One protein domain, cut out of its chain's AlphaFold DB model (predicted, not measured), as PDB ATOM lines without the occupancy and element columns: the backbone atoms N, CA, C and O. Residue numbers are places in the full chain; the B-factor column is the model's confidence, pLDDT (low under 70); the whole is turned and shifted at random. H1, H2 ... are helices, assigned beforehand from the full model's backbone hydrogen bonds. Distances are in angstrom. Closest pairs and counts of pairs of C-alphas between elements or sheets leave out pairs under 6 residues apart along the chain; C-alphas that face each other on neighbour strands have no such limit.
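What this domain is: This is residues 124 to 275 of the 276 residues of an uncharacterized protein of Methanobrevibacter filiformis (UniProt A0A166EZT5). Five helices run up and down in a bundle, and the last one, H5, leaves the body as a long arm, with residues 252 to 275 sticking out. In the body H3, H4 and the earlier part of H5 lie side by side, and the short hairpin of H1 and H2 packs on H3 and H4, away from H5. The printed part has 152 residues with five named helices, in the order H1 H2 H3 H4 H5, and no named strand; its class is all helix. It is loose, with a radius of gyration of the C-alphas of 21.2 A, and spans 88 by 29 by 25 A, the arm making much of the length.

How they stand to each other: H1, residues 124 to 136, touches H2, residues 144 to 155, with residues 126 to 131 alone; they form a hairpin, opposite ways at a tilt of 37 degrees, only just steep, and their closest C-alphas are those of Phe 127 and Cys 154, 6.0 A apart. H2 forms a hairpin with H3, residues 162 to 183, at a shallow tilt of 15 degrees; the closest C-alphas, of Ile 148 and Asp 179, are 6.8 A apart. H3 touches H4, residues 187 to 212, opposite ways at a shallow tilt of 8 degrees, the C-alphas of Ile 181 and Met 187 being closest at 6.0 A. With residues 195 to 202 alone, H4 touches H1 at a steep tilt of 42 degrees; the closest C-alphas are those of Val 135 and Arg 195, 5.8 A apart. H5, residues 216 to 272, touches H4 with residues 222 to 239 alone, opposite ways at a shallow tilt of 20 degrees, closest at the C-alphas of Lys 207 and Phe 229, 5.2 A. It touches H3 with residues 233 to 247 alone, the same way at a shallow tilt of 23 degrees; the C-alphas of Phe 174 and Val 240 are 5.6 A apart. H1 and H2 are apart from H5. In H2 every O i to N i+4 pair is within hydrogen-bond range; in H1 6 of 9 are, in H3 16 of 18, in H4 18 of 22 and in H5 48 of 53.

Where its parts are: H1 begins at C-alpha 124, (-40.970, -42.095, 34.568). H3 is 31.8 A long, H4 34.2 A and H5 81.8 A, ending at C-alpha 272, (-6.275, -34.260, 86.365). H4 has a kink of 53 degrees near residue 194, and H5 one of 56 degrees near residue 223.

The domain as a whole: The C-alphas of Phe 217 and Ser 275, the two farthest apart, are 87.9 A apart. The printed part has no cut, and no link is long. Mean pLDDT of the printed part is 87.6; residues 253 to 263 and 265 to 275 are under 70.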
ATOM      1  N   GLN A 124     -39.697 -42.633  34.087       97.62
ATOM      2  CA  GLN A 124     -40.970 -42.095  34.568       97.62
ATOM      3  C   GLN A 124     -41.652 -42.991  35.598       97.62
ATOM      4  O   GLN A 124     -42.257 -42.481  36.539       97.62
ATOM      5  N   TYR A 125     -41.607 -44.310  35.408       96.69
ATOM      6  CA  TYR A 125     -42.306 -45.241  36.286       96.69
ATOM      7  C   TYR A 125     -41.723 -45.275  37.710       96.69
ATOM      8  O   TYR A 125     -42.473 -44.967  38.645       96.69
ATOM      9  N   PRO A 126     -40.434 -45.615  37.925       96.94
ATOM     10  CA  PRO A 126     -39.876 -45.652  39.269       96.94
ATOM     11  C   PRO A 126     -39.897 -44.265  39.908       96.94
ATOM     12  O   PRO A 126     -40.339 -44.153  41.050       96.94
ATOM     13  N   PHE A 127     -39.578 -43.194  39.170       97.62
ATOM     14  CA  PHE A 127     -39.598 -41.858  39.761       97.62
ATOM     15  C   PHE A 127     -41.007 -41.471  40.222       97.62
ATOM     16  O   PHE A 127     -41.190 -41.012  41.348       97.62
ATOM     17  N   LYS A 128     -42.040 -41.696  39.397       96.12
ATOM     18  CA  LYS A 128     -43.409 -41.300  39.747       96.12
ATOM     19  C   LYS A 128     -43.949 -42.058  40.957       96.12
ATOM     20  O   LYS A 128     -44.567 -41.442  41.822       96.12
ATOM     21  N   PHE A 129     -43.776 -43.377  40.988       95.12
ATOM     22  CA  PHE A 129     -44.470 -44.230  41.956       95.12
ATOM     23  C   PHE A 129     -43.646 -44.585  43.187       95.12
ATOM     24  O   PHE A 129     -44.241 -44.883  44.219       95.12
ATOM     25  N   LYS A 130     -42.313 -44.544  43.102       94.75
ATOM     26  CA  LYS A 130     -41.444 -44.823  44.247       94.75
ATOM     27  C   LYS A 130     -40.956 -43.561  44.939       94.75
ATOM     28  O   LYS A 130     -40.954 -43.510  46.157       94.75
ATOM     29  N   ILE A 131     -40.623 -42.516  44.181       95.56
ATOM     30  CA  ILE A 131     -40.052 -41.284  44.744       95.56
ATOM     31  C   ILE A 131     -41.131 -40.214  44.921       95.56
ATOM     32  O   ILE A 131     -41.442 -39.788  46.036       95.56
ATOM     33  N   PHE A 132     -41.743 -39.779  43.819       95.44
ATOM     34  CA  PHE A 132     -42.671 -38.653  43.823       95.44
ATOM     35  C   PHE A 132     -43.925 -38.940  44.657       95.44
ATOM     36  O   PHE A 132     -44.389 -38.052  45.364       95.44
ATOM     37  N   ASP A 133     -44.458 -40.166  44.630       92.94
ATOM     38  CA  ASP A 133     -45.648 -40.545  45.408       92.94
ATOM     39  C   ASP A 133     -45.443 -40.393  46.926       92.94
ATOM     40  O   ASP A 133     -46.361 -39.969  47.631       92.94
ATOM     41  N   ILE A 134     -44.234 -40.674  47.432       92.00
ATOM     42  CA  ILE A 134     -43.880 -40.471  48.847       92.00
ATOM     43  C   ILE A 134     -43.989 -38.983  49.192       92.00
ATOM     44  O   ILE A 134     -44.635 -38.607  50.174       92.00
ATOM     45  N   VAL A 135     -43.403 -38.129  48.353       92.19
ATOM     46  CA  VAL A 135     -43.377 -36.678  48.557       92.19
ATOM     47  C   VAL A 135     -44.766 -36.055  48.385       92.19
ATOM     48  O   VAL A 135     -45.174 -35.205  49.182       92.19
ATOM     49  N   ASP A 136     -45.518 -36.480  47.372       89.94
ATOM     50  CA  ASP A 136     -46.840 -35.945  47.045       89.94
ATOM     51  C   ASP A 136     -47.876 -36.302  48.117       89.94
ATOM     52  O   ASP A 136     -48.608 -35.435  48.597       89.94
ATOM     53  N   LYS A 137     -47.846 -37.548  48.604       89.19
ATOM     54  CA  LYS A 137     -48.695 -38.013  49.711       89.19
ATOM     55  C   LYS A 137     -48.175 -37.603  51.088       89.19
ATOM     56  O   LYS A 137     -48.742 -38.025  52.094       89.19
ATOM     57  N   LYS A 138     -47.119 -36.780  51.148       86.38
ATOM     58  CA  LYS A 138     -46.489 -36.293  52.387       86.38
ATOM     59  C   LYS A 138     -46.116 -37.427  53.349       86.38
ATOM     60  O   LYS A 138     -46.144 -37.225  54.565       86.38
ATOM     61  N   ARG A 139     -45.762 -38.597  52.817       83.94
ATOM     62  CA  ARG A 139     -45.336 -39.752  53.611       83.94
ATOM     63  C   ARG A 139     -43.975 -39.473  54.252       83.94
ATOM     64  O   ARG A 139     -43.225 -38.584  53.825       83.94
ATOM     65  N   ASN A 140     -43.695 -40.203  55.321       81.62
ATOM     66  CA  ASN A 140     -42.363 -40.243  55.903       81.62
ATOM     67  C   ASN A 140     -41.526 -41.267  55.142       81.62
ATOM     68  O   ASN A 140     -42.071 -42.228  54.599       81.62
ATOM     69  N   ILE A 141     -40.218 -41.042  55.102       84.00
ATOM     70  CA  ILE A 141     -39.280 -42.059  54.651       84.00
ATOM     71  C   ILE A 141     -39.091 -43.026  55.818       84.00
ATOM     72  O   ILE A 141     -38.641 -42.612  56.885       84.00
ATOM     73  N   GLU A 142     -39.492 -44.281  55.634       82.31
ATOM     74  CA  GLU A 142     -39.327 -45.327  56.653       82.31
ATOM     75  C   GLU A 142     -37.880 -45.825  56.702       82.31
ATOM     76  O   GLU A 142     -37.329 -46.003  57.786       82.31
ATOM     77  N   ASN A 143     -37.260 -45.981  55.529       87.12
ATOM     78  CA  ASN A 143     -35.864 -46.366  55.358       87.12
ATOM     79  C   ASN A 143     -35.197 -45.424  54.347       87.12
ATOM     80  O   ASN A 143     -35.607 -45.368  53.185       87.12
ATOM     81  N   SER A 144     -34.213 -44.646  54.798       86.56
ATOM     82  CA  SER A 144     -33.525 -43.680  53.943       86.56
ATOM     83  C   SER A 144     -32.642 -44.350  52.901       86.56
ATOM     84  O   SER A 144     -32.641 -43.891  51.766       86.56
ATOM     85  N   ASP A 145     -32.004 -45.473  53.218       88.25
ATOM     86  CA  ASP A 145     -31.136 -46.177  52.271       88.25
ATOM     87  C   ASP A 145     -31.938 -46.757  51.102       88.25
ATOM     88  O   ASP A 145     -31.551 -46.604  49.945       88.25
ATOM     89  N   ASP A 146     -33.111 -47.343  51.370       91.62
ATOM     90  CA  ASP A 146     -34.016 -47.814  50.311       91.62
ATOM     91  C   ASP A 146     -34.476 -46.655  49.414       91.62
ATOM     92  O   ASP A 146     -34.543 -46.790  48.191       91.62
ATOM     93  N   PHE A 147     -34.744 -45.492  50.011       92.44
ATOM     94  CA  PHE A 147     -35.148 -44.299  49.274       92.44
ATOM     95  C   PHE A 147     -34.024 -43.757  48.378       92.44
ATOM     96  O   PHE A 147     -34.284 -43.409  47.227       92.44
ATOM     97  N   ILE A 148     -32.781 -43.720  48.867       93.81
ATOM     98  CA  ILE A 148     -31.606 -43.343  48.068       93.81
ATOM     99  C   ILE A 148     -31.359 -44.362  46.945       93.81
ATOM    100  O   ILE A 148     -31.146 -43.979  45.794       93.81
ATOM    101  N   ASN A 149     -31.478 -45.658  47.235       94.31
ATOM    102  CA  ASN A 149     -31.358 -46.714  46.228       94.31
ATOM    103  C   ASN A 149     -32.401 -46.572  45.108       94.31
ATOM    104  O   ASN A 149     -32.085 -46.783  43.934       94.31
ATOM    105  N   ASP A 150     -33.630 -46.163  45.435       96.00
ATOM    106  CA  ASP A 150     -34.650 -45.862  44.429       96.00
ATOM    107  C   ASP A 150     -34.255 -44.666  43.537       96.00
ATOM    108  O   ASP A 150     -34.561 -44.681  42.339       96.00
ATOM    109  N   PHE A 151     -33.536 -43.661  44.059       96.56
ATOM    110  CA  PHE A 151     -32.964 -42.582  43.241       96.56
ATOM    111  C   PHE A 151     -31.863 -43.072  42.301       96.56
ATOM    112  O   PHE A 151     -31.931 -42.758  41.113       96.56
ATOM    113  N   PHE A 152     -30.905 -43.871  42.780       96.19
ATOM    114  CA  PHE A 152     -29.869 -44.462  41.920       96.19
ATOM    115  C   PHE A 152     -30.479 -45.344  40.824       96.19
ATOM    116  O   PHE A 152     -30.061 -45.306  39.663       96.19
ATOM    117  N   GLN A 153     -31.542 -46.090  41.147       96.94
ATOM    118  CA  GLN A 153     -32.296 -46.825  40.135       96.94
ATOM    119  C   GLN A 153     -32.896 -45.876  39.086       96.94
ATOM    120  O   GLN A 153     -32.837 -46.180  37.894       96.94
ATOM    121  N   CYS A 154     -33.466 -44.742  39.497       97.50
ATOM    122  CA  CYS A 154     -33.999 -43.754  38.560       97.50
ATOM    123  C   CYS A 154     -32.901 -43.138  37.686       97.50
ATOM    124  O   CYS A 154     -33.097 -43.041  36.476       97.50
ATOM    125  N   GLU A 155     -31.751 -42.785  38.261       97.69
ATOM    126  CA  GLU A 155     -30.605 -42.235  37.529       97.69
ATOM    127  C   GLU A 155     -30.166 -43.164  36.390       97.69
ATOM    128  O   GLU A 155     -30.057 -42.740  35.241       97.69
ATOM    129  N   SER A 156     -30.047 -44.468  36.671       97.25
ATOM    130  CA  SER A 156     -29.687 -45.477  35.661       97.25
ATOM    131  C   SER A 156     -30.687 -45.601  34.498       97.25
ATOM    132  O   SER A 156     -30.391 -46.227  33.480       97.25
ATOM    133  N   GLN A 157     -31.886 -45.032  34.650       98.00
ATOM    134  CA  GLN A 157     -32.973 -45.075  33.673       98.00
ATOM    135  C   GLN A 157     -33.262 -43.717  33.026       98.00
ATOM    136  O   GLN A 157     -34.243 -43.612  32.276       98.00
ATOM    137  N   LEU A 158     -32.442 -42.694  33.302       97.62
ATOM    138  CA  LEU A 158     -32.549 -41.386  32.665       97.62
ATOM    139  C   LEU A 158     -32.505 -41.511  31.129       97.62
ATOM    140  O   LEU A 158     -31.864 -42.416  30.587       97.62
ATOM    141  N   PRO A 159     -33.206 -40.628  30.394       97.25
ATOM    142  CA  PRO A 159     -33.209 -40.675  28.937       97.25
ATOM    143  C   PRO A 159     -31.813 -40.509  28.334       97.25
ATOM    144  O   PRO A 159     -31.140 -39.517  28.593       97.25
ATOM    145  N   ASN A 160     -31.440 -41.393  27.406       96.25
ATOM    146  CA  ASN A 160     -30.300 -41.173  26.511       96.25
ATOM    147  C   ASN A 160     -30.702 -40.281  25.314       96.25
ATOM    148  O   ASN A 160     -30.604 -40.681  24.154       96.25
ATOM    149  N   ASP A 161     -31.259 -39.105  25.601       96.94
ATOM    150  CA  ASP A 161     -31.658 -38.090  24.618       96.94
ATOM    151  C   ASP A 161     -30.936 -36.791  24.969       96.94
ATOM    152  O   ASP A 161     -31.071 -36.288  26.085       96.94
ATOM    153  N   SER A 162     -30.205 -36.221  24.005       97.69
ATOM    154  CA  SER A 162     -29.385 -35.026  24.221       97.69
ATOM    155  C   SER A 162     -30.175 -33.824  24.740       97.69
ATOM    156  O   SER A 162     -29.604 -32.937  25.367       97.69
ATOM    157  N   TYR A 163     -31.489 -33.787  24.494       98.12
ATOM    158  CA  TYR A 163     -32.377 -32.751  25.022       98.12
ATOM    159  C   TYR A 163     -32.465 -32.755  26.559       98.12
ATOM    160  O   TYR A 163     -32.758 -31.724  27.156       98.12
ATOM    161  N   PHE A 164     -32.189 -33.894  27.201       98.44
ATOM    162  CA  PHE A 164     -32.213 -34.065  28.655       98.44
ATOM    163  C   PHE A 164     -30.816 -34.123  29.288       98.44
ATOM    164  O   PHE A 164     -30.714 -34.443  30.470       98.44
ATOM    165  N   ASN A 165     -29.740 -33.802  28.560       98.25
ATOM    166  CA  ASN A 165     -28.379 -33.855  29.114       98.25
ATOM    167  C   ASN A 165     -28.212 -32.936  30.331       98.25
ATOM    168  O   ASN A 165     -27.727 -33.370  31.369       98.25
ATOM    169  N   GLU A 166     -28.665 -31.685  30.225       98.44
ATOM    170  CA  GLU A 166     -28.593 -30.714  31.325       98.44
ATOM    171  C   GLU A 166     -29.418 -31.178  32.532       98.44
ATOM    172  O   GLU A 166     -28.921 -31.190  33.653       98.44
ATOM    173  N   TYR A 167     -30.637 -31.677  32.293       98.62
ATOM    174  CA  TYR A 167     -31.456 -32.290  33.342       98.62
ATOM    175  C   TYR A 167     -30.739 -33.456  34.031       98.62
ATOM    176  O   TYR A 167     -30.788 -33.563  35.250       98.62
ATOM    177  N   SER A 168     -30.089 -34.325  33.253       98.50
ATOM    178  CA  SER A 168     -29.410 -35.514  33.772       98.50
ATOM    179  C   SER A 168     -28.218 -35.133  34.645       98.50
ATOM    180  O   SER A 168     -28.077 -35.684  35.728       98.50
ATOM    181  N   ASN A 169     -27.435 -34.130  34.237       98.12
ATOM    182  CA  ASN A 169     -26.340 -33.603  35.051       98.12
ATOM    183  C   ASN A 169     -26.856 -33.041  36.383       98.12
ATOM    184  O   ASN A 169     -26.376 -33.430  37.442       98.12
ATOM    185  N   ILE A 170     -27.897 -32.198  36.340       98.19
ATOM    186  CA  ILE A 170     -28.509 -31.628  37.550       98.19
ATOM    187  C   ILE A 170     -29.079 -32.732  38.453       98.19
ATOM    188  O   ILE A 170     -28.984 -32.646  39.675       98.19
ATOM    189  N   PHE A 171     -29.672 -33.776  37.868       98.25
ATOM    190  CA  PHE A 171     -30.181 -34.927  38.608       98.25
ATOM    191  C   PHE A 171     -29.058 -35.674  39.339       98.25
ATOM    192  O   PHE A 171     -29.206 -35.973  40.523       98.25
ATOM    193  N   SER A 172     -27.947 -35.953  38.655       97.69
ATOM    194  CA  SER A 172     -26.771 -36.616  39.233       97.69
ATOM    195  C   SER A 172     -26.127 -35.783  40.341       97.69
ATOM    196  O   SER A 172     -25.797 -36.307  41.410       97.69
ATOM    197  N   ASP A 173     -26.014 -34.469  40.140       97.25
ATOM    198  CA  ASP A 173     -25.494 -33.557  41.158       97.25
ATOM    199  C   ASP A 173     -26.416 -33.525  42.381       97.25
ATOM    200  O   ASP A 173     -25.955 -33.668  43.516       97.25
ATOM    201  N   PHE A 174     -27.732 -33.426  42.160       96.69
ATOM    202  CA  PHE A 174     -28.732 -33.514  43.221       96.69
ATOM    203  C   PHE A 174     -28.606 -34.820  44.011       96.69
ATOM    204  O   PHE A 174     -28.602 -34.784  45.242       96.69
ATOM    205  N   LEU A 175     -28.489 -35.963  43.327       96.00
ATOM    206  CA  LEU A 175     -28.368 -37.270  43.968       96.00
ATOM    207  C   LEU A 175     -27.085 -37.373  44.794       96.00
ATOM    208  O   LEU A 175     -27.133 -37.823  45.933       96.00
ATOM    209  N   THR A 176     -25.973 -36.851  44.280       94.38
ATOM    210  CA  THR A 176     -24.713 -36.777  45.031       94.38
ATOM    211  C   THR A 176     -24.888 -35.989  46.332       94.38
ATOM    212  O   THR A 176     -24.445 -36.424  47.392       94.38
ATOM    213  N   LYS A 177     -25.572 -34.835  46.299       93.31
ATOM    214  CA  LYS A 177     -25.841 -34.063  47.527       93.31
ATOM    215  C   LYS A 177     -26.820 -34.776  48.456       93.31
ATOM    216  O   LYS A 177     -26.684 -34.684  49.674       93.31
ATOM    217  N   LEU A 178     -27.815 -35.454  47.894       92.75
ATOM    218  CA  LEU A 178     -28.799 -36.216  48.652       92.75
ATOM    219  C   LEU A 178     -28.141 -37.365  49.427       92.75
ATOM    220  O   LEU A 178     -28.461 -37.563  50.598       92.75
ATOM    221  N   ASP A 179     -27.209 -38.073  48.794       90.94
ATOM    222  CA  ASP A 179     -26.451 -39.168  49.397       90.94
ATOM    223  C   ASP A 179     -25.581 -38.667  50.561       90.94
ATOM    224  O   ASP A 179     -25.677 -39.180  51.673       90.94
ATOM    225  N   LEU A 180     -24.874 -37.545  50.380       89.19
ATOM    226  CA  LEU A 180     -24.117 -36.898  51.464       89.19
ATOM    227  C   LEU A 180     -25.002 -36.509  52.665       89.19
ATOM    228  O   LEU A 180     -24.620 -36.699  53.819       89.19
ATOM    229  N   ILE A 181     -26.216 -35.996  52.421       87.50
ATOM    230  CA  ILE A 181     -27.183 -35.698  53.496       87.50
ATOM    231  C   ILE A 181     -27.592 -36.978  54.247       87.50
ATOM    232  O   ILE A 181     -27.830 -36.933  55.464       87.50
ATOM    233  N   ASN A 182     -27.714 -38.101  53.532       87.50
ATOM    234  CA  ASN A 182     -28.032 -39.398  54.120       87.50
ATOM    235  C   ASN A 182     -26.876 -39.923  54.985       87.50
ATOM    236  O   ASN A 182     -27.118 -40.302  56.132       87.50
ATOM    237  N   GLU A 183     -25.638 -39.869  54.484       85.75
ATOM    238  CA  GLU A 183     -24.427 -40.296  55.203       85.75
ATOM    239  C   GLU A 183     -24.208 -39.518  56.508       85.75
ATOM    240  O   GLU A 183     -23.829 -40.092  57.528       85.75
ATOM    241  N   GLU A 184     -24.527 -38.220  56.533       84.00
ATOM    242  CA  GLU A 184     -24.476 -37.416  57.762       84.00
ATOM    243  C   GLU A 184     -25.638 -37.713  58.742       84.00
ATOM    244  O   GLU A 184     -25.775 -37.045  59.773       84.00
ATOM    245  N   HIS A 185     -26.496 -38.696  58.442       76.38
ATOM    246  CA  HIS A 185     -27.711 -39.063  59.183       76.38
ATOM    247  C   HIS A 185     -28.691 -37.897  59.388       76.38
ATOM    248  O   HIS A 185     -29.430 -37.830  60.378       76.38
ATOM    249  N   GLN A 186     -28.731 -36.955  58.443       74.56
ATOM    250  CA  GLN A 186     -29.567 -35.758  58.543       74.56
ATOM    251  C   GLN A 186     -30.867 -35.855  57.747       74.56
ATOM    252  O   GLN A 186     -31.669 -34.918  57.775       74.56
ATOM    253  N   MET A 187     -31.129 -36.988  57.091       77.88
ATOM    254  CA  MET A 187     -32.299 -37.166  56.232       77.88
ATOM    255  C   MET A 187     -33.614 -36.840  56.950       77.88
ATOM    256  O   MET A 187     -34.450 -36.123  56.411       77.88
ATOM    257  N   GLY A 188     -33.778 -37.263  58.209       75.94
ATOM    258  CA  GLY A 188     -34.978 -36.951  58.996       75.94
ATOM    259  C   GLY A 188     -35.178 -35.451  59.258       75.94
ATOM    260  O   GLY A 188     -36.303 -34.959  59.177       75.94
ATOM    261  N   LYS A 189     -34.095 -34.706  59.526       73.88
ATOM    262  CA  LYS A 189     -34.140 -33.249  59.760       73.88
ATOM    263  C   LYS A 189     -34.358 -32.476  58.460       73.88
ATOM    264  O   LYS A 189     -35.129 -31.519  58.434       73.88
ATOM    265  N   ASN A 190     -33.723 -32.929  57.381       77.00
ATOM    266  CA  ASN A 190     -33.729 -32.258  56.085       77.00
ATOM    267  C   ASN A 190     -34.877 -32.706  55.171       77.00
ATOM    268  O   ASN A 190     -35.126 -32.059  54.157       77.00
ATOM    269  N   TRP A 191     -35.639 -33.747  55.526       83.88
ATOM    270  CA  TRP A 191     -36.706 -34.290  54.680       83.88
ATOM    271  C   TRP A 191     -37.690 -33.225  54.197       83.88
ATOM    272  O   TRP A 191     -38.037 -33.180  53.019       83.88
ATOM    273  N   LEU A 192     -38.118 -32.329  55.091       81.31
ATOM    274  CA  LEU A 192     -39.043 -31.249  54.740       81.31
ATOM    275  C   LEU A 192     -38.453 -30.284  53.705       81.31
ATOM    276  O   LEU A 192     -39.195 -29.814  52.843       81.31
ATOM    277  N   LEU A 193     -37.143 -30.036  53.764       83.12
ATOM    278  CA  LEU A 193     -36.423 -29.187  52.815       83.12
ATOM    279  C   LEU A 193     -36.273 -29.872  51.451       83.12
ATOM    280  O   LEU A 193     -36.340 -29.201  50.428       83.12
ATOM    281  N   LEU A 194     -36.158 -31.202  51.428       89.12
ATOM    282  CA  LEU A 194     -35.983 -31.998  50.209       89.12
ATOM    283  C   LEU A 194     -37.280 -32.206  49.414       89.12
ATOM    284  O   LEU A 194     -37.236 -32.465  48.213       89.12
ATOM    285  N   ARG A 195     -38.455 -32.047  50.038       90.38
ATOM    286  CA  ARG A 195     -39.749 -32.264  49.360       90.38
ATOM    287  C   ARG A 195     -39.931 -31.388  48.120       90.38
ATOM    288  O   ARG A 195     -40.400 -31.881  47.097       90.38
ATOM    289  N   ASN A 196     -39.605 -30.102  48.208       91.94
ATOM    290  CA  ASN A 196     -39.794 -29.183  47.084       91.94
ATOM    291  C   ASN A 196     -38.807 -29.469  45.938       91.94
ATOM    292  O   ASN A 196     -39.291 -29.683  44.829       91.94
ATOM    293  N   PRO A 197     -37.487 -29.596  46.178       94.62
ATOM    294  CA  PRO A 197     -36.536 -30.017  45.150       94.62
ATOM    295  C   PRO A 197     -36.940 -31.305  44.421       94.62
ATOM    296  O   PRO A 197     -36.906 -31.358  43.196       94.62
ATOM    297  N   ILE A 198     -37.412 -32.331  45.139       96.12
ATOM    298  CA  ILE A 198     -37.825 -33.601  44.515       96.12
ATOM    299  C   ILE A 198     -39.069 -33.424  43.631       96.12
ATOM    300  O   ILE A 198     -39.170 -34.024  42.557       96.12
ATOM    301  N   LYS A 199     -40.030 -32.590  44.053       95.56
ATOM    302  CA  LYS A 199     -41.180 -32.242  43.205       95.56
ATOM    303  C   LYS A 199     -40.738 -31.502  41.953       95.56
ATOM    304  O   LYS A 199     -41.225 -31.813  40.867       95.56
ATOM    305  N   GLU A 200     -39.814 -30.564  42.100       96.75
ATOM    306  CA  GLU A 200     -39.308 -29.783  40.980       96.75
ATOM    307  C   GLU A 200     -38.458 -30.622  40.020       96.75
ATOM    308  O   GLU A 200     -38.577 -30.424  38.812       96.75
ATOM    309  N   LEU A 201     -37.733 -31.651  40.484       97.88
ATOM    310  CA  LEU A 201     -37.102 -32.638  39.597       97.88
ATOM    311  C   LEU A 201     -38.133 -33.313  38.690       97.88
ATOM    312  O   LEU A 201     -37.927 -33.410  37.477       97.88
ATOM    313  N   TRP A 202     -39.261 -33.756  39.255       97.88
ATOM    314  CA  TRP A 202     -40.334 -34.373  38.475       97.88
ATOM    315  C   TRP A 202     -40.983 -33.389  37.502       97.88
ATOM    316  O   TRP A 202     -41.197 -33.711  36.332       97.88
ATOM    317  N   PHE A 203     -41.321 -32.188  37.971       97.44
ATOM    318  CA  PHE A 203     -41.991 -31.192  37.140       97.44
ATOM    319  C   PHE A 203     -41.088 -30.673  36.025       97.44
ATOM    320  O   PHE A 203     -41.564 -30.494  34.905       97.44
ATOM    321  N   THR A 204     -39.797 -30.495  36.293       98.38
ATOM    322  CA  THR A 204     -38.796 -30.122  35.287       98.38
ATOM    323  C   THR A 204     -38.685 -31.202  34.219       98.38
ATOM    324  O   THR A 204     -38.833 -30.898  33.034       98.38
ATOM    325  N   PHE A 205     -38.562 -32.472  34.618       98.44
ATOM    326  CA  PHE A 205     -38.573 -33.590  33.674       98.44
ATOM    327  C   PHE A 205     -39.836 -33.600  32.808       98.44
ATOM    328  O   PHE A 205     -39.762 -33.651  31.584       98.44
ATOM    329  N   ALA A 206     -41.009 -33.498  33.436       97.62
ATOM    330  CA  ALA A 206     -42.289 -33.505  32.740       97.62
ATOM    331  C   ALA A 206     -42.459 -32.306  31.784       97.62
ATOM    332  O   ALA A 206     -43.082 -32.457  30.733       97.62
ATOM    333  N   LYS A 207     -41.887 -31.130  32.094       97.81
ATOM    334  CA  LYS A 207     -41.857 -29.976  31.174       97.81
ATOM    335  C   LYS A 207     -41.032 -30.283  29.926       97.81
ATOM    336  O   LYS A 207     -41.521 -30.031  28.827       97.81
ATOM    337  N   GLY A 208     -39.839 -30.859  30.080       97.88
ATOM    338  CA  GLY A 208     -39.018 -31.283  28.941       97.88
ATOM    339  C   GLY A 208     -39.700 -32.393  28.137       97.88
ATOM    340  O   GLY A 208     -39.754 -32.358  26.907       97.88
ATOM    341  N   LEU A 209     -40.340 -33.330  28.837       97.12
ATOM    342  CA  LEU A 209     -41.095 -34.416  28.230       97.12
ATOM    343  C   LEU A 209     -42.237 -33.911  27.353       97.12
ATOM    344  O   LEU A 209     -42.403 -34.379  26.231       97.12
ATOM    345  N   ARG A 210     -42.986 -32.920  27.837       95.75
ATOM    346  CA  ARG A 210     -44.066 -32.270  27.094       95.75
ATOM    347  C   ARG A 210     -43.593 -31.662  25.772       95.75
ATOM    348  O   ARG A 210     -44.346 -31.642  24.807       95.75
ATOM    349  N   VAL A 211     -42.358 -31.168  25.697       96.69
ATOM    350  CA  VAL A 211     -41.796 -30.625  24.448       96.69
ATOM    351  C   VAL A 211     -41.510 -31.747  23.446       96.69
ATOM    352  O   VAL A 211     -41.808 -31.609  22.253       96.69
ATOM    353  N   LYS A 212     -40.943 -32.852  23.938       96.31
ATOM    354  CA  LYS A 212     -40.421 -33.968  23.137       96.31
ATOM    355  C   LYS A 212     -41.467 -35.001  22.734       96.31
ATOM    356  O   LYS A 212     -41.345 -35.586  21.666       96.31
ATOM    357  N   GLN A 213     -42.464 -35.230  23.581       95.56
ATOM    358  CA  GLN A 213     -43.427 -36.328  23.488       95.56
ATOM    359  C   GLN A 213     -44.852 -35.767  23.477       95.56
ATOM    360  O   GLN A 213     -45.671 -36.041  24.360       95.56
ATOM    361  N   LYS A 214     -45.114 -34.921  22.478       94.56
ATOM    362  CA  LYS A 214     -46.412 -34.302  22.206       94.56
ATOM    363  C   LYS A 214     -46.938 -34.725  20.844       94.56
ATOM    364  O   LYS A 214     -46.164 -35.047  19.946       94.56
ATOM    365  N   ASP A 215     -48.249 -34.646  20.707       94.69
ATOM    366  CA  ASP A 215     -48.932 -34.675  19.423       94.69
ATOM    367  C   ASP A 215     -48.603 -33.421  18.586       94.69
ATOM    368  O   ASP A 215     -48.326 -32.345  19.133       94.69
ATOM    369  N   GLU A 216     -48.643 -33.555  17.257       93.31
ATOM    370  CA  GLU A 216     -48.385 -32.464  16.311       93.31
ATOM    371  C   GLU A 216     -49.369 -31.308  16.475       93.31
ATOM    372  O   GLU A 216     -48.993 -30.151  16.260       93.31
ATOM    373  N   PHE A 217     -50.587 -31.606  16.940       93.00
ATOM    374  CA  PHE A 217     -51.585 -30.606  17.305       93.00
ATOM    375  C   PHE A 217     -50.990 -29.495  18.186       93.00
ATOM    376  O   PHE A 217     -51.261 -28.320  17.965       93.00
ATOM    377  N   TYR A 218     -50.095 -29.835  19.119       95.00
ATOM    378  CA  TYR A 218     -49.499 -28.895  20.074       95.00
ATOM    379  C   TYR A 218     -48.200 -28.232  19.593       95.00
ATOM    380  O   TYR A 218     -47.460 -27.630  20.382       95.00
ATOM    381  N   ASN A 219     -47.874 -28.310  18.299       95.12
ATOM    382  CA  ASN A 219     -46.646 -27.719  17.764       95.12
ATOM    383  C   ASN A 219     -46.549 -26.206  18.019       95.12
ATOM    384  O   ASN A 219     -45.444 -25.701  18.254       95.12
ATOM    385  N   TYR A 220     -47.684 -25.503  18.077       95.25
ATOM    386  CA  TYR A 220     -47.741 -24.065  18.352       95.25
ATOM    387  C   TYR A 220     -47.261 -23.684  19.766       95.25
ATOM    388  O   TYR A 220     -46.721 -22.592  19.945       95.25
ATOM    389  N   ASN A 221     -47.359 -24.576  20.762       95.25
ATOM    390  CA  ASN A 221     -46.888 -24.298  22.125       95.25
ATOM    391  C   ASN A 221     -45.397 -24.589  22.346       95.25
ATOM    392  O   ASN A 221     -44.837 -24.152  23.353       95.25
ATOM    393  N   THR A 222     -44.744 -25.317  21.432       95.50
ATOM    394  CA  THR A 222     -43.402 -25.896  21.644       95.50
ATOM    395  C   THR A 222     -42.384 -24.886  22.162       95.50
ATOM    396  O   THR A 222     -41.653 -25.183  23.100       95.50
ATOM    397  N   LYS A 223     -42.350 -23.678  21.582       97.69
ATOM    398  CA  LYS A 223     -41.387 -22.634  21.963       97.69
ATOM    399  C   LYS A 223     -41.584 -22.151  23.401       97.69
ATOM    400  O   LYS A 223     -40.613 -21.984  24.128       97.69
ATOM    401  N   ILE A 224     -42.836 -21.946  23.811       97.88
ATOM    402  CA  ILE A 224     -43.173 -21.506  25.173       97.88
ATOM    403  C   ILE A 224     -42.839 -22.617  26.169       97.88
ATOM    404  O   ILE A 224     -42.271 -22.358  27.226       97.88
ATOM    405  N   TRP A 225     -43.157 -23.865  25.829       97.69
ATOM    406  CA  TRP A 225     -42.862 -25.007  26.690       97.69
ATOM    407  C   TRP A 225     -41.362 -25.269  26.842       97.69
ATOM    408  O   TRP A 225     -40.932 -25.608  27.942       97.69
ATOM    409  N   ASP A 226     -40.576 -25.071  25.782       98.38
ATOM    410  CA  ASP A 226     -39.112 -25.158  25.821       98.38
ATOM    411  C   ASP A 226     -38.503 -24.081  26.729       98.38
ATOM    412  O   ASP A 226     -37.636 -24.379  27.549       98.38
ATOM    413  N   LEU A 227     -39.012 -22.845  26.659       98.44
ATOM    414  CA  LEU A 227     -38.594 -21.777  27.568       98.44
ATOM    415  C   LEU A 227     -38.893 -22.139  29.031       98.44
ATOM    416  O   LEU A 227     -38.008 -22.054  29.876       98.44
ATOM    417  N   GLN A 228     -40.105 -22.625  29.313       98.25
ATOM    418  CA  GLN A 228     -40.501 -23.059  30.658       98.25
ATOM    419  C   GLN A 228     -39.632 -24.206  31.185       98.25
ATOM    420  O   GLN A 228     -39.337 -24.260  32.380       98.25
ATOM    421  N   PHE A 229     -39.232 -25.141  30.319       98.44
ATOM    422  CA  PHE A 229     -38.306 -26.210  30.685       98.44
ATOM    423  C   PHE A 229     -36.939 -25.638  31.084       98.44
ATOM    424  O   PHE A 229     -36.476 -25.916  32.188       98.44
ATOM    425  N   LYS A 230     -36.359 -24.759  30.259       98.56
ATOM    426  CA  LYS A 230     -35.069 -24.099  30.531       98.56
ATOM    427  C   LYS A 230     -35.071 -23.256  31.803       98.56
ATOM    428  O   LYS A 230     -34.106 -23.268  32.555       98.56
ATOM    429  N   GLU A 231     -36.152 -22.533  32.074       98.31
ATOM    430  CA  GLU A 231     -36.303 -21.785  33.330       98.31
ATOM    431  C   GLU A 231     -36.335 -22.714  34.547       98.31
ATOM    432  O   GLU A 231     -35.784 -22.392  35.598       98.31
ATOM    433  N   SER A 232     -36.945 -23.890  34.395       98.12
ATOM    434  CA  SER A 232     -37.034 -24.874  35.474       98.12
ATOM    435  C   SER A 232     -35.701 -25.571  35.736       98.12
ATOM    436  O   SER A 232     -35.409 -25.862  36.891       98.12
ATOM    437  N   LEU A 233     -34.867 -25.771  34.708       98.38
ATOM    438  CA  LEU A 233     -33.492 -26.260  34.873       98.38
ATOM    439  C   LEU A 233     -32.673 -25.308  35.756       98.38
ATOM    440  O   LEU A 233     -32.146 -25.738  36.774       98.38
ATOM    441  N   LYS A 234     -32.701 -24.001  35.472       97.81
ATOM    442  CA  LYS A 234     -32.014 -22.984  36.294       97.81
ATOM    443  C   LYS A 234     -32.484 -22.963  37.747       97.81
ATOM    444  O   LYS A 234     -31.699 -22.793  38.678       97.81
ATOM    445  N   MET A 235     -33.791 -23.116  37.953       95.75
ATOM    446  CA  MET A 235     -34.357 -23.204  39.297       95.75
ATOM    447  C   MET A 235     -33.875 -24.467  40.023       95.75
ATOM    448  O   MET A 235     -33.596 -24.413  41.218       95.75
ATOM    449  N   MET A 236     -33.750 -25.589  39.310       96.38
ATOM    450  CA  MET A 236     -33.206 -26.824  39.868       96.38
ATOM    451  C   MET A 236     -31.726 -26.709  40.232       96.38
ATOM    452  O   MET A 236     -31.362 -27.151  41.317       96.38
ATOM    453  N   GLU A 237     -30.906 -26.066  39.400       95.88
ATOM    454  CA  GLU A 237     -29.507 -25.753  39.736       95.88
ATOM    455  C   GLU A 237     -29.427 -24.964  41.047       95.88
ATOM    456  O   GLU A 237     -28.718 -25.353  41.970       95.88
ATOM    457  N   SER A 238     -30.271 -23.938  41.194       94.94
ATOM    458  CA  SER A 238     -30.326 -23.138  42.424       94.94
ATOM    459  C   SER A 238     -30.691 -23.975  43.660       94.94
ATOM    460  O   SER A 238     -30.204 -23.708  44.757       94.94
ATOM    461  N   TYR A 239     -31.545 -24.997  43.518       93.00
ATOM    462  CA  TYR A 239     -31.835 -25.917  44.622       93.00
ATOM    463  C   TYR A 239     -30.629 -26.776  45.001       93.00
ATOM    464  O   TYR A 239     -30.402 -26.990  46.192       93.00
ATOM    465  N   VAL A 240     -29.869 -27.255  44.014       92.62
ATOM    466  CA  VAL A 240     -28.639 -28.024  44.250       92.62
ATOM    467  C   VAL A 240     -27.597 -27.159  44.962       92.62
ATOM    468  O   VAL A 240     -27.022 -27.608  45.954       92.62
ATOM    469  N   ASP A 241     -27.434 -25.900  44.550       92.12
ATOM    470  CA  ASP A 241     -26.527 -24.946  45.199       92.12
ATOM    471  C   ASP A 241     -26.906 -24.705  46.668       92.12
ATOM    472  O   ASP A 241     -26.064 -24.795  47.561       92.12
ATOM    473  N   ILE A 242     -28.196 -24.487  46.952       90.81
ATOM    474  CA  ILE A 242     -28.693 -24.314  48.328       90.81
ATOM    475  C   ILE A 242     -28.427 -25.565  49.176       90.81
ATOM    476  O   ILE A 242     -28.084 -25.460  50.355       90.81
ATOM    477  N   MET A 243     -28.598 -26.766  48.613       88.88
ATOM    478  CA  MET A 243     -28.268 -28.010  49.317       88.88
ATOM    479  C   MET A 243     -26.775 -28.090  49.640       88.88
ATOM    480  O   MET A 243     -26.408 -28.467  50.752       88.88
ATOM    481  N   GLU A 244     -25.920 -27.702  48.697       88.38
ATOM    482  CA  GLU A 244     -24.476 -27.672  48.895       88.38
ATOM    483  C   GLU A 244     -24.051 -26.667  49.973       88.38
ATOM    484  O   GLU A 244     -23.234 -26.998  50.837       88.38
ATOM    485  N   ASP A 245     -24.616 -25.462  49.968       88.38
ATOM    486  CA  ASP A 245     -24.317 -24.446  50.977       88.38
ATOM    487  C   ASP A 245     -24.734 -24.907  52.378       88.38
ATOM    488  O   ASP A 245     -23.950 -24.797  53.327       88.38
ATOM    489  N   ASN A 246     -25.906 -25.536  52.501       84.25
ATOM    490  CA  ASN A 246     -26.357 -26.120  53.763       84.25
ATOM    491  C   ASN A 246     -25.387 -27.201  54.275       84.25
ATOM    492  O   ASN A 246     -25.038 -27.194  55.458       84.25
ATOM    493  N   LEU A 247     -24.900 -28.093  53.406       83.69
ATOM    494  CA  LEU A 247     -23.898 -29.109  53.765       83.69
ATOM    495  C   LEU A 247     -22.576 -28.469  54.243       83.69
ATOM    496  O   LEU A 247     -21.983 -28.874  55.252       83.69
ATOM    497  N   LYS A 248     -22.121 -27.402  53.575       84.75
ATOM    498  CA  LYS A 248     -20.913 -26.655  53.973       84.75
ATOM    499  C   LYS A 248     -21.066 -25.968  55.333       84.75
ATOM    500  O   LYS A 248     -20.108 -25.916  56.106       84.75
ATOM    501  N   GLU A 249     -22.232 -25.420  55.655       80.44
ATOM    502  CA  GLU A 249     -22.475 -24.798  56.964       80.44
ATOM    503  C   GLU A 249     -22.495 -25.823  58.109       80.44
ATOM    504  O   GLU A 249     -21.937 -25.570  59.187       80.44
ATOM    505  N   HIS A 250     -23.067 -27.005  57.870       72.06
ATOM    506  CA  HIS A 250     -23.123 -28.082  58.861       72.06
ATOM    507  C   HIS A 250     -21.734 -28.656  59.165       72.06
ATOM    508  O   HIS A 250     -21.354 -28.760  60.335       72.06
ATOM    509  N   SER A 251     -20.926 -28.929  58.138       72.88
ATOM    510  CA  SER A 251     -19.545 -29.406  58.315       72.88
ATOM    511  C   SER A 251     -18.669 -28.423  59.111       72.88
ATOM    512  O   SER A 251     -17.942 -28.833  60.021       72.88
ATOM    513  N   LYS A 252     -18.782 -27.107  58.867       71.94
ATOM    514  CA  LYS A 252     -18.093 -26.069  59.667       71.94
ATOM    515  C   LYS A 252     -18.523 -26.087  61.133       71.94
ATOM    516  O   LYS A 252     -17.692 -25.941  62.031       71.94
ATOM    517  N   THR A 253     -19.819 -26.256  61.372       65.69
ATOM    518  CA  THR A 253     -20.402 -26.269  62.716       65.69
ATOM    519  C   THR A 253     -19.940 -27.494  63.505       65.69
ATOM    520  O   THR A 253     -19.482 -27.349  64.639       65.69
ATOM    521  N   ASN A 254     -19.952 -28.678  62.889       61.59
ATOM    522  CA  ASN A 254     -19.452 -29.910  63.506       61.59
ATOM    523  C   ASN A 254     -17.959 -29.816  63.835       61.59
ATOM    524  O   ASN A 254     -17.572 -30.098  64.967       61.59
ATOM    525  N   ASN A 255     -17.133 -29.304  62.917       60.88
ATOM    526  CA  ASN A 255     -15.707 -29.091  63.177       60.88
ATOM    527  C   ASN A 255     -15.459 -28.154  64.365       60.88
ATOM    528  O   ASN A 255     -14.571 -28.407  65.177       60.88
ATOM    529  N   LYS A 256     -16.268 -27.098  64.522       63.81
ATOM    530  CA  LYS A 256     -16.170 -26.183  65.669       63.81
ATOM    531  C   LYS A 256     -16.477 -26.885  66.996       63.81
ATOM    532  O   LYS A 256     -15.789 -26.623  67.983       63.81
ATOM    533  N   TYR A 257     -17.484 -27.759  67.038       56.06
ATOM    534  CA  TYR A 257     -17.826 -28.511  68.248       56.06
ATOM    535  C   TYR A 257     -16.813 -29.609  68.568       56.06
ATOM    536  O   TYR A 257     -16.489 -29.778  69.740       56.06
ATOM    537  N   THR A 258     -16.260 -30.289  67.561       62.44
ATOM    538  CA  THR A 258     -15.162 -31.247  67.758       62.44
ATOM    539  C   THR A 258     -13.941 -30.543  68.342       62.44
ATOM    540  O   THR A 258     -13.431 -30.971  69.373       62.44
ATOM    541  N   LEU A 259     -13.550 -29.391  67.784       62.81
ATOM    542  CA  LEU A 259     -12.432 -28.598  68.303       62.81
ATOM    543  C   LEU A 259     -12.692 -28.105  69.738       62.81
ATOM    544  O   LEU A 259     -11.800 -28.103  70.582       62.81
ATOM    545  N   LEU A 260     -13.926 -27.686  70.042       60.81
ATOM    546  CA  LEU A 260     -14.320 -27.290  71.395       60.81
ATOM    547  C   LEU A 260     -14.284 -28.482  72.366       60.81
ATOM    548  O   LEU A 260     -13.797 -28.334  73.484       60.81
ATOM    549  N   GLY A 261     -14.760 -29.652  71.941       57.28
ATOM    550  CA  GLY A 261     -14.735 -30.891  72.715       57.28
ATOM    551  C   GLY A 261     -13.314 -31.365  73.009       57.28
ATOM    552  O   GLY A 261     -13.010 -31.686  74.155       57.28
ATOM    553  N   GLU A 262     -12.421 -31.319  72.020       64.38
ATOM    554  CA  GLU A 262     -10.991 -31.597  72.194       64.38
ATOM    555  C   GLU A 262     -10.338 -30.608  73.162       64.38
ATOM    556  O   GLU A 262      -9.594 -31.011  74.054       64.38
ATOM    557  N   ASN A 263     -10.663 -29.317  73.054       69.88
ATOM    558  CA  ASN A 263     -10.157 -28.300  73.973       69.88
ATOM    559  C   ASN A 263     -10.651 -28.522  75.412       69.88
ATOM    560  O   ASN A 263      -9.867 -28.394  76.353       69.88
ATOM    561  N   ILE A 264     -11.920 -28.898  75.599       71.38
ATOM    562  CA  ILE A 264     -12.485 -29.228  76.917       71.38
ATOM    563  C   ILE A 264     -11.841 -30.503  77.477       71.38
ATOM    564  O   ILE A 264     -11.447 -30.519  78.646       71.38
ATOM    565  N   LEU A 265     -11.684 -31.551  76.663       62.62
ATOM    566  CA  LEU A 265     -11.024 -32.800  77.059       62.62
ATOM    567  C   LEU A 265      -9.569 -32.546  77.460       62.62
ATOM    568  O   LEU A 265      -9.156 -32.967  78.537       62.62
ATOM    569  N   ASN A 266      -8.816 -31.782  76.670       65.75
ATOM    570  CA  ASN A 266      -7.429 -31.434  76.975       65.75
ATOM    571  C   ASN A 266      -7.306 -30.572  78.241       65.75
ATOM    572  O   ASN A 266      -6.414 -30.805  79.059       65.75
ATOM    573  N   ALA A 267      -8.218 -29.618  78.454       68.69
ATOM    574  CA  ALA A 267      -8.248 -28.804  79.668       68.69
ATOM    575  C   ALA A 267      -8.593 -29.628  80.923       68.69
ATOM    576  O   ALA A 267      -8.015 -29.407  81.990       68.69
ATOM    577  N   THR A 268      -9.493 -30.607  80.799       67.25
ATOM    578  CA  THR A 268      -9.974 -31.439  81.917       67.25
ATOM    579  C   THR A 268      -9.012 -32.589  82.247       67.25
ATOM    580  O   THR A 268      -8.724 -32.855  83.411       67.25
ATOM    581  N   VAL A 269      -8.437 -33.251  81.240       59.97
ATOM    582  CA  VAL A 269      -7.437 -34.318  81.429       59.97
ATOM    583  C   VAL A 269      -6.090 -33.727  81.853       59.97
ATOM    584  O   VAL A 269      -5.426 -34.261  82.741       59.97
ATOM    585  N   GLY A 270      -5.709 -32.574  81.293       56.47
ATOM    586  CA  GLY A 270      -4.483 -31.866  81.662       56.47
ATOM    587  C   GLY A 270      -4.483 -31.336  83.100       56.47
ATOM    588  O   GLY A 270      -3.422 -31.250  83.715       56.47
ATOM    589  N   THR A 271      -5.652 -31.021  83.666       55.41
ATOM    590  CA  THR A 271      -5.787 -30.651  85.086       55.41
ATOM    591  C   THR A 271      -5.740 -31.871  86.007       55.41
ATOM    592  O   THR A 271      -5.114 -31.796  87.060       55.41
ATOM    593  N   TYR A 272      -6.299 -33.011  85.590       49.09
ATOM    594  CA  TYR A 272      -6.275 -34.260  86.365       49.09
ATOM    595  C   TYR A 272      -4.886 -34.919  86.447       49.09
ATOM    596  O   TYR A 272      -4.572 -35.595  87.423       49.09
ATOM    597  N   LEU A 273      -4.039 -34.730  85.430       47.31
ATOM    598  CA  LEU A 273      -2.664 -35.247  85.417       47.31
ATOM    599  C   LEU A 273      -1.666 -34.357  86.173       47.31
ATOM    600  O   LEU A 273      -0.585 -34.826  86.508       47.31
ATOM    601  N   ARG A 274      -2.009 -33.091  86.447       48.12
ATOM    602  CA  ARG A 274      -1.173 -32.152  87.223       48.12
ATOM    603  C   ARG A 274      -1.507 -32.116  88.718       48.12
ATOM    604  O   ARG A 274      -0.809 -31.442  89.466       48.12
ATOM    605  N   SER A 275      -2.583 -32.782  89.141       50.53
ATOM    606  CA  SER A 275      -3.024 -32.873  90.541       50.53
ATOM    607  C   SER A 275      -2.663 -34.202  91.223       50.53
ATOM    608  O   SER A 275      -3.074 -34.428  92.362       50.53
TER     609      SER A 275